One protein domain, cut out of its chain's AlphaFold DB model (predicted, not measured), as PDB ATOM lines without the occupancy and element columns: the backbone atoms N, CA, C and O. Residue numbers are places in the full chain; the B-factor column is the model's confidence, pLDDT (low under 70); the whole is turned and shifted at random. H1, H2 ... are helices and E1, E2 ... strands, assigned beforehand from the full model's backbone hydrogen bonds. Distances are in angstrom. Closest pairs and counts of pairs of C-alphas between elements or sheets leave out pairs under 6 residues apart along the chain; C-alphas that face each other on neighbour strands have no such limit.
ATOM      1  N   THR A  13     151.631 211.366 232.228       80.62
ATOM      2  CA  THR A  13     153.027 211.807 232.131       80.62
ATOM      3  C   THR A  13     153.650 211.119 230.933       80.62
ATOM      4  O   THR A  13     153.374 209.941 230.695       80.62
ATOM      5  N   TYR A  14     154.431 211.879 230.171       81.38
ATOM      6  CA  TYR A  14     155.179 211.373 229.033       81.38
ATOM      7  C   TYR A  14     156.668 211.339 229.375       81.38
ATOM      8  O   TYR A  14     157.151 212.197 230.116       81.38
ATOM      9  N   ASP A  15     157.356 210.338 228.850       83.75
ATOM     10  CA  ASP A  15     158.795 210.155 228.970       83.75
ATOM     11  C   ASP A  15     159.391 210.076 227.570       83.75
ATOM     12  O   ASP A  15     159.046 209.189 226.784       83.75
ATOM     13  N   ASP A  16     160.222 211.060 227.255       86.38
ATOM     14  CA  ASP A  16     160.975 211.097 226.011       86.38
ATOM     15  C   ASP A  16     162.279 210.321 226.199       86.38
ATOM     16  O   ASP A  16     162.879 210.349 227.273       86.38
ATOM     17  N   GLU A  17     162.707 209.609 225.166       85.06
ATOM     18  CA  GLU A  17     163.791 208.629 225.244       85.06
ATOM     19  C   GLU A  17     163.581 207.571 226.337       85.06
ATOM     20  O   GLU A  17     164.473 207.255 227.130       85.06
ATOM     21  N   ALA A  18     162.396 206.956 226.335       85.81
ATOM     22  CA  ALA A  18     161.938 206.020 227.363       85.81
ATOM     23  C   ALA A  18     162.852 204.805 227.612       85.81
ATOM     24  O   ALA A  18     162.740 204.128 228.637       85.81
ATOM     25  N   HIS A  19     163.809 204.541 226.718       81.81
ATOM     26  CA  HIS A  19     164.867 203.562 226.949       81.81
ATOM     27  C   HIS A  19     165.764 203.912 228.158       81.81
ATOM     28  O   HIS A  19     166.341 203.016 228.771       81.81
ATOM     29  N   HIS A  20     165.837 205.182 228.570       83.00
ATOM     30  CA  HIS A  20     166.551 205.613 229.776       83.00
ATOM     31  C   HIS A  20     165.800 205.340 231.085       83.00
ATOM     32  O   HIS A  20     166.426 205.311 232.150       83.00
ATOM     33  N   SER A  21     164.491 205.070 231.033       83.38
ATOM     34  CA  SER A  21     163.694 204.841 232.243       83.38
ATOM     35  C   SER A  21     164.048 203.563 233.014       83.38
ATOM     36  O   SER A  21     163.623 203.371 234.154       83.38
ATOM     37  N   LEU A  22     164.904 202.712 232.445       79.38
ATOM     38  CA  LEU A  22     165.504 201.567 233.132       79.38
ATOM     39  C   LEU A  22     166.516 201.972 234.218       79.38
ATOM     40  O   LEU A  22     166.860 201.159 235.080       79.38
ATOM     41  N   ALA A  23     166.996 203.218 234.211       83.94
ATOM     42  CA  ALA A  23     167.902 203.715 235.233       83.94
ATOM     43  C   ALA A  23     167.199 203.844 236.596       83.94
ATOM     44  O   ALA A  23     166.094 204.376 236.714       83.94
ATOM     45  N   ASN A  24     167.891 203.453 237.672       83.50
ATOM     46  CA  ASN A  24     167.367 203.527 239.046       83.50
ATOM     47  C   ASN A  24     166.912 204.944 239.449       83.50
ATOM     48  O   ASN A  24     166.075 205.111 240.335       83.50
ATOM     49  N   THR A  25     167.500 205.983 238.853       86.50
ATOM     50  CA  THR A  25     167.100 207.380 239.064       86.50
ATOM     51  C   THR A  25     165.709 207.663 238.503       86.50
ATOM     52  O   THR A  25     164.920 208.313 239.188       86.50
ATOM     53  N   TYR A  26     165.386 207.137 237.321       84.12
ATOM     54  CA  TYR A  26     164.078 207.285 236.681       84.12
ATOM     55  C   TYR A  26     163.001 206.469 237.394       84.12
ATOM     56  O   TYR A  26     161.927 206.996 237.685       84.12
ATOM     57  N   GLN A  27     163.307 205.232 237.798       84.44
ATOM     58  CA  GLN A  27     162.354 204.390 238.534       84.44
ATOM     59  C   GLN A  27     161.845 205.062 239.820       84.44
ATOM     60  O   GLN A  27     160.645 205.058 240.091       84.44
ATOM     61  N   LYS A  28     162.720 205.753 240.564       87.00
ATOM     62  CA  LYS A  28     162.324 206.534 241.755       87.00
ATOM     63  C   LYS A  28     161.310 207.634 241.435       87.00
ATOM     64  O   LYS A  28     160.418 207.906 242.238       87.00
ATOM     65  N   VAL A  29     161.459 208.290 240.284       84.06
ATOM     66  CA  VAL A  29     160.526 209.324 239.818       84.06
ATOM     67  C   VAL A  29     159.176 208.687 239.484       84.06
ATOM     68  O   VAL A  29     158.142 209.165 239.952       84.06
ATOM     69  N   MET A  30     159.183 207.570 238.753       81.38
ATOM     70  CA  MET A  30     157.969 206.841 238.374       81.38
ATOM     71  C   MET A  30     157.179 206.338 239.593       81.38
ATOM     72  O   MET A  30     155.960 206.516 239.661       81.38
ATOM     73  N   GLU A  31     157.866 205.786 240.597       83.44
ATOM     74  CA  GLU A  31     157.254 205.321 241.848       83.44
ATOM     75  C   GLU A  31     156.619 206.462 242.660       83.44
ATOM     76  O   GLU A  31     155.557 206.286 243.270       83.44
ATOM     77  N   TYR A  32     157.236 207.649 242.661       84.88
ATOM     78  CA  TYR A  32     156.755 208.804 243.423       84.88
ATOM     79  C   TYR A  32     155.414 209.338 242.903       84.88
ATOM     80  O   TYR A  32     154.512 209.645 243.692       84.88
ATOM     81  N   PHE A  33     155.261 209.456 241.581       80.19
ATOM     82  CA  PHE A  33     154.124 210.168 240.993       80.19
ATOM     83  C   PHE A  33     152.817 209.355 240.919       80.19
ATOM     84  O   PHE A  33     151.771 209.965 240.691       80.19
ATOM     85  N   LYS A  34     152.829 208.033 241.182       74.12
ATOM     86  CA  LYS A  34     151.648 207.129 241.133       74.12
ATOM     87  C   LYS A  34     150.694 207.466 239.976       74.12
ATOM     88  O   LYS A  34     149.529 207.820 240.185       74.12
ATOM     89  N   LEU A  35     151.237 207.413 238.768       74.88
ATOM     90  CA  LEU A  35     150.583 207.852 237.540       74.88
ATOM     91  C   LEU A  35     149.406 206.939 237.171       74.88
ATOM     92  O   LEU A  35     149.455 205.733 237.401       74.88
ATOM     93  N   LYS A  36     148.346 207.511 236.587       81.25
ATOM     94  CA  LYS A  36     147.228 206.728 236.023       81.25
ATOM     95  C   LYS A  36     147.519 206.246 234.603       81.25
ATOM     96  O   LYS A  36     147.003 205.212 234.202       81.25
ATOM     97  N   LEU A  37     148.319 207.010 233.863       84.62
ATOM     98  CA  LEU A  37     148.767 206.699 232.514       84.62
ATOM     99  C   LEU A  37     150.201 207.202 232.333       84.62
ATOM    100  O   LEU A  37     150.506 208.349 232.680       84.62
ATOM    101  N   PHE A  38     151.054 206.344 231.783       86.25
ATOM    102  CA  PHE A  38     152.448 206.642 231.481       86.25
ATOM    103  C   PHE A  38     152.721 206.297 230.019       86.25
ATOM    104  O   PHE A  38     152.479 205.164 229.603       86.25
ATOM    105  N   LEU A  39     153.158 207.287 229.243       89.25
ATOM    106  CA  LEU A  39     153.436 207.148 227.817       89.25
ATOM    107  C   LEU A  39     154.935 207.317 227.584       89.25
ATOM    108  O   LEU A  39     155.484 208.369 227.892       89.25
ATOM    109  N   GLY A  40     155.584 206.293 227.039       88.62
ATOM    110  CA  GLY A  40     156.989 206.352 226.650       88.62
ATOM    111  C   GLY A  40     157.122 206.538 225.149       88.62
ATOM    112  O   GLY A  40     156.467 205.832 224.383       88.62
ATOM    113  N   MET A  41     157.979 207.462 224.733       89.94
ATOM    114  CA  MET A  41     158.421 207.604 223.349       89.94
ATOM    115  C   MET A  41     159.907 207.260 223.285       89.94
ATOM    116  O   MET A  41     160.688 207.699 224.121       89.94
ATOM    117  N   THR A  42     160.311 206.429 222.332       86.69
ATOM    118  CA  THR A  42     161.721 206.076 222.131       86.69
ATOM    119  C   THR A  42     161.958 205.739 220.669       86.69
ATOM    120  O   THR A  42     161.103 205.137 220.021       86.69
ATOM    121  N   VAL A  43     163.128 206.112 220.155       79.50
ATOM    122  CA  VAL A  43     163.576 205.724 218.808       79.50
ATOM    123  C   VAL A  43     164.221 204.332 218.828       79.50
ATOM    124  O   VAL A  43     164.198 203.606 217.836       79.50
ATOM    125  N   THR A  44     164.763 203.918 219.977       63.66
ATOM    126  CA  THR A  44     165.409 202.615 220.170       63.66
ATOM    127  C   THR A  44     164.618 201.745 221.132       63.66
ATOM    128  O   THR A  44     164.730 201.902 222.348       63.66
ATOM    129  N   LEU A  45     163.849 200.801 220.589       62.91
ATOM    130  CA  LEU A  45     163.210 199.743 221.376       62.91
ATOM    131  C   LEU A  45     164.167 198.568 221.657       62.91
ATOM    132  O   LEU A  45     164.092 197.937 222.705       62.91
ATOM    133  N   ASP A  46     165.113 198.313 220.746       59.16
ATOM    134  CA  ASP A  46     165.954 197.106 220.753       59.16
ATOM    135  C   ASP A  46     167.338 197.293 221.400       59.16
ATOM    136  O   ASP A  46     168.215 196.436 221.243       59.16
ATOM    137  N   LYS A  47     167.571 198.389 222.139       56.16
ATOM    138  CA  LYS A  47     168.809 198.540 222.920       56.16
ATOM    139  C   LYS A  47     168.832 197.489 224.031       56.16
ATOM    140  O   LYS A  47     168.235 197.655 225.087       56.16
ATOM    141  N   ARG A  48     169.539 196.394 223.767       51.53
ATOM    142  CA  ARG A  48     170.030 195.475 224.789       51.53
ATOM    143  C   ARG A  48     171.275 196.124 225.377       51.53
ATOM    144  O   ARG A  48     172.299 196.148 224.701       51.53
ATOM    145  N   ASP A  49     171.180 196.670 226.584       45.78
ATOM    146  CA  ASP A  49     172.381 197.036 227.336       45.78
ATOM    147  C   ASP A  49     173.198 195.755 227.562       45.78
ATOM    148  O   ASP A  49     172.742 194.807 228.199       45.78
ATOM    149  N   ASP A  50     174.376 195.699 226.945       44.78
ATOM    150  CA  ASP A  50     175.592 195.005 227.377       44.78
ATOM    151  C   ASP A  50     175.452 193.598 228.004       44.78
ATOM    152  O   ASP A  50     176.231 193.204 228.871       44.78
ATOM    153  N   GLY A  51     174.501 192.793 227.524       47.28
ATOM    154  CA  GLY A  51     174.334 191.395 227.933       47.28
ATOM    155  C   GLY A  51     173.472 191.162 229.176       47.28
ATOM    156  O   GLY A  51     173.361 190.011 229.601       47.28
ATOM    157  N   ASP A  52     172.821 192.192 229.725       51.31
ATOM    158  CA  ASP A  52     171.812 192.017 230.772       51.31
ATOM    159  C   ASP A  52     170.405 191.975 230.160       51.31
ATOM    160  O   ASP A  52     169.720 192.982 229.982       51.31
ATOM    161  N   SER A  53     169.956 190.763 229.837       51.88
ATOM    162  CA  SER A  53     168.615 190.486 229.311       51.88
ATOM    163  C   SER A  53     167.476 190.844 230.281       51.88
ATOM    164  O   SER A  53     166.319 190.682 229.903       51.88
ATOM    165  N   SER A  54     167.772 191.269 231.518       52.25
ATOM    166  CA  SER A  54     166.774 191.513 232.571       52.25
ATOM    167  C   SER A  54     166.234 192.945 232.634       52.25
ATOM    168  O   SER A  54     165.364 193.232 233.452       52.25
ATOM    169  N   LYS A  55     166.736 193.863 231.796       58.06
ATOM    170  CA  LYS A  55     166.271 195.257 231.765       58.06
ATOM    171  C   LYS A  55     165.859 195.642 230.362       58.06
ATOM    172  O   LYS A  55     166.641 196.181 229.586       58.06
ATOM    173  N   ASN A  56     164.607 195.348 230.043       72.50
ATOM    174  CA  ASN A  56     164.021 195.704 228.767       72.50
ATOM    175  C   ASN A  56     162.967 196.799 228.950       72.50
ATOM    176  O   ASN A  56     162.084 196.675 229.797       72.50
ATOM    177  N   VAL A  57     163.027 197.855 228.135       79.88
ATOM    178  CA  VAL A  57     162.018 198.922 228.130       79.88
ATOM    179  C   VAL A  57     160.609 198.354 227.926       79.88
ATOM    180  O   VAL A  57     159.668 198.852 228.534       79.88
ATOM    181  N   TYR A  58     160.446 197.251 227.183       83.50
ATOM    182  CA  TYR A  58     159.135 196.616 227.025       83.50
ATOM    183  C   TYR A  58     158.523 196.184 228.366       83.50
ATOM    184  O   TYR A  58     157.330 196.390 228.569       83.50
ATOM    185  N   GLU A  59     159.308 195.647 229.306       83.75
ATOM    186  CA  GLU A  59     158.802 195.224 230.623       83.75
ATOM    187  C   GLU A  59     158.242 196.400 231.421       83.75
ATOM    188  O   GLU A  59     157.165 196.298 232.009       83.75
ATOM    189  N   LEU A  60     158.935 197.541 231.372       82.31
ATOM    190  CA  LEU A  60     158.523 198.763 232.056       82.31
ATOM    191  C   LEU A  60     157.157 199.272 231.569       82.31
ATOM    192  O   LEU A  60     156.371 199.809 232.350       82.31
ATOM    193  N   PHE A  61     156.859 199.070 230.286       85.69
ATOM    194  CA  PHE A  61     155.590 199.440 229.663       85.69
ATOM    195  C   PHE A  61     154.629 198.250 229.520       85.69
ATOM    196  O   PHE A  61     153.696 198.297 228.721       85.69
ATOM    197  N   HIS A  62     154.812 197.184 230.311       88.19
ATOM    198  CA  HIS A  62     153.943 195.996 230.332       88.19
ATOM    199  C   HIS A  62     153.762 195.337 228.954       88.19
ATOM    200  O   HIS A  62     152.694 194.808 228.630       88.19
ATOM    201  N   TYR A  63     154.799 195.413 228.119       87.56
ATOM    202  CA  TYR A  63     154.820 194.970 226.728       87.56
ATOM    203  C   TYR A  63     153.687 195.576 225.877       87.56
ATOM    204  O   TYR A  63     153.279 194.992 224.875       87.56
ATOM    205  N   GLN A  64     153.160 196.739 226.277       89.06
ATOM    206  CA  GLN A  64     152.127 197.460 225.544       89.06
ATOM    207  C   GLN A  64     152.780 198.492 224.629       89.06
ATOM    208  O   GLN A  64     153.270 199.526 225.080       89.06
ATOM    209  N   ILE A  65     152.757 198.215 223.329       88.56
ATOM    210  CA  ILE A  65     153.179 199.161 222.296       88.56
ATOM    211  C   ILE A  65     151.920 199.824 221.751       88.56
ATOM    212  O   ILE A  65     151.063 199.159 221.172       88.56
ATOM    213  N   ALA A  66     151.792 201.133 221.962       91.38
ATOM    214  CA  ALA A  66     150.649 201.889 221.458       91.38
ATOM    215  C   ALA A  66     150.716 202.075 219.934       91.38
ATOM    216  O   ALA A  66     149.697 201.988 219.254       91.38
ATOM    217  N   TYR A  67     151.914 202.340 219.412       89.12
ATOM    218  CA  TYR A  67     152.185 202.516 217.992       89.12
ATOM    219  C   TYR A  67     153.690 202.376 217.739       89.12
ATOM    220  O   TYR A  67     154.497 202.798 218.567       89.12
ATOM    221  N   GLU A  68     154.061 201.802 216.601       88.50
ATOM    222  CA  GLU A  68     155.441 201.698 216.136       88.50
ATOM    223  C   GLU A  68     155.466 202.088 214.661       88.50
ATOM    224  O   GLU A  68     154.706 201.535 213.866       88.50
ATOM    225  N   ILE A  69     156.345 203.021 214.298       88.62
ATOM    226  CA  ILE A  69     156.593 203.380 212.905       88.62
ATOM    227  C   ILE A  69     158.065 203.178 212.581       88.62
ATOM    228  O   ILE A  69     158.954 203.679 213.273       88.62
ATOM    229  N   ARG A  70     158.328 202.406 211.527       88.50
ATOM    230  CA  ARG A  70     159.685 202.146 211.031       88.50
ATOM    231  C   ARG A  70     160.025 203.094 209.893       88.50
ATOM    232  O   ARG A  70     159.139 203.644 209.250       88.50
ATOM    233  N   LEU A  71     161.321 203.230 209.608       88.62
ATOM    234  CA  LEU A  71     161.833 204.119 208.561       88.62
ATOM    235  C   LEU A  71     161.116 203.931 207.214       88.62
ATOM    236  O   LEU A  71     160.715 204.916 206.613       88.62
ATOM    237  N   GLN A  72     160.912 202.685 206.770       88.56
ATOM    238  CA  GLN A  72     160.222 202.392 205.505       88.56
ATOM    239  C   GLN A  72     158.795 202.950 205.486       88.56
ATOM    240  O   GLN A  72     158.442 203.672 204.564       88.56
ATOM    241  N   GLN A  73     158.018 202.698 206.540       89.69
ATOM    242  CA  GLN A  73     156.654 203.211 206.651       89.69
ATOM    243  C   GLN A  73     156.630 204.744 206.757       89.69
ATOM    244  O   GLN A  73     155.831 205.395 206.100       89.69
ATOM    245  N   ALA A  74     157.551 205.343 207.517       91.69
ATOM    246  CA  ALA A  74     157.663 206.797 207.611       91.69
ATOM    247  C   ALA A  74     158.032 207.458 206.266       91.69
ATOM    248  O   ALA A  74     157.656 208.604 206.024       91.69
ATOM    249  N   MET A  75     158.754 206.745 205.392       89.81
ATOM    250  CA  MET A  75     159.016 207.175 204.016       89.81
ATOM    251  C   MET A  75     157.787 207.008 203.112       89.81
ATOM    252  O   MET A  75     157.537 207.881 202.292       89.81
ATOM    253  N   GLU A  76     157.029 205.916 203.250       91.12
ATOM    254  CA  GLU A  76     155.795 205.668 202.482       91.12
ATOM    255  C   GLU A  76     154.666 206.648 202.833       91.12
ATOM    256  O   GLU A  76     153.863 206.995 201.970       91.12
ATOM    257  N   GLU A  77     154.605 207.101 204.086       93.62
ATOM    258  CA  GLU A  77     153.594 208.037 204.590       93.62
ATOM    259  C   GLU A  77     153.989 209.522 204.425       93.62
ATOM    260  O   GLU A  77     153.323 210.396 204.981       93.62
ATOM    261  N   ASP A  78     155.068 209.826 203.692       91.25
ATOM    262  CA  ASP A  78     155.600 211.188 203.499       91.25
ATOM    263  C   ASP A  78     155.853 211.951 204.824       91.25
ATOM    264  O   ASP A  78     155.770 213.180 204.896       91.25
TER     265      ASP A  78
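What this domain is: This is residues 13 to 78 of the 136 residues of an uncharacterized protein of Lachnospiraceae bacterium (UniProt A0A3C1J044). A two-strand parallel sheet, E1 and E2, with H1 close by and H3 packed on H1, makes a small body; H2 lies at one far end, and an arm ends at the other in H4, residues 71 to 76, which sticks out. The 66 printed residues run E1 H1 H2 E2 H3 H4, mixed helices and strands, only just loose, close to compact, radius of gyration of the C-alphas 13.4 A, flat, spanning 41 by 31 by 17 A.

Where its parts are: E1, residues 13 to 16, begins at C-alpha 13 (153.027, 211.807, 232.131). E2 is 37 to 41, 13.3 A; H1 18 to 22; H2 24 to 33, 14.9 A; H3 57 to 60; H4 71 to 76, ending at C-alpha 76 (155.795, 205.668, 202.482).

How they stand to each other: E1 and E2 are parallel at 13 degrees; N 15 and O 39 are 2.9 A apart, within hydrogen-bond range. E1, H1, H2 and E2 form a strand-helix-strand unit, parallel neighbour strands with helices between, its crossover right-handed. H1 touches H3, closest C-alphas His 19 and Val 57, 5.6 A. H1 and H2 are close but not clearly touching, closest C-alphas Ser 21 and Gln 27, 6.4 A. H4 is apart from H3. Every O i to N i+4 pair is within hydrogen-bond range in H4, 5 of 6 in H2, 0 of 1 in H1, where 1 of 2 O i to N i+3 pairs is; H3 is too short for an i+4 pair.

The domain as a whole: The C-alphas farthest apart, Tyr 32 and Glu 76, are 41.1 A apart. The printed part has no cut. The link E2 to H3 is long; in it, residues 44 to 55 have pLDDT under 70.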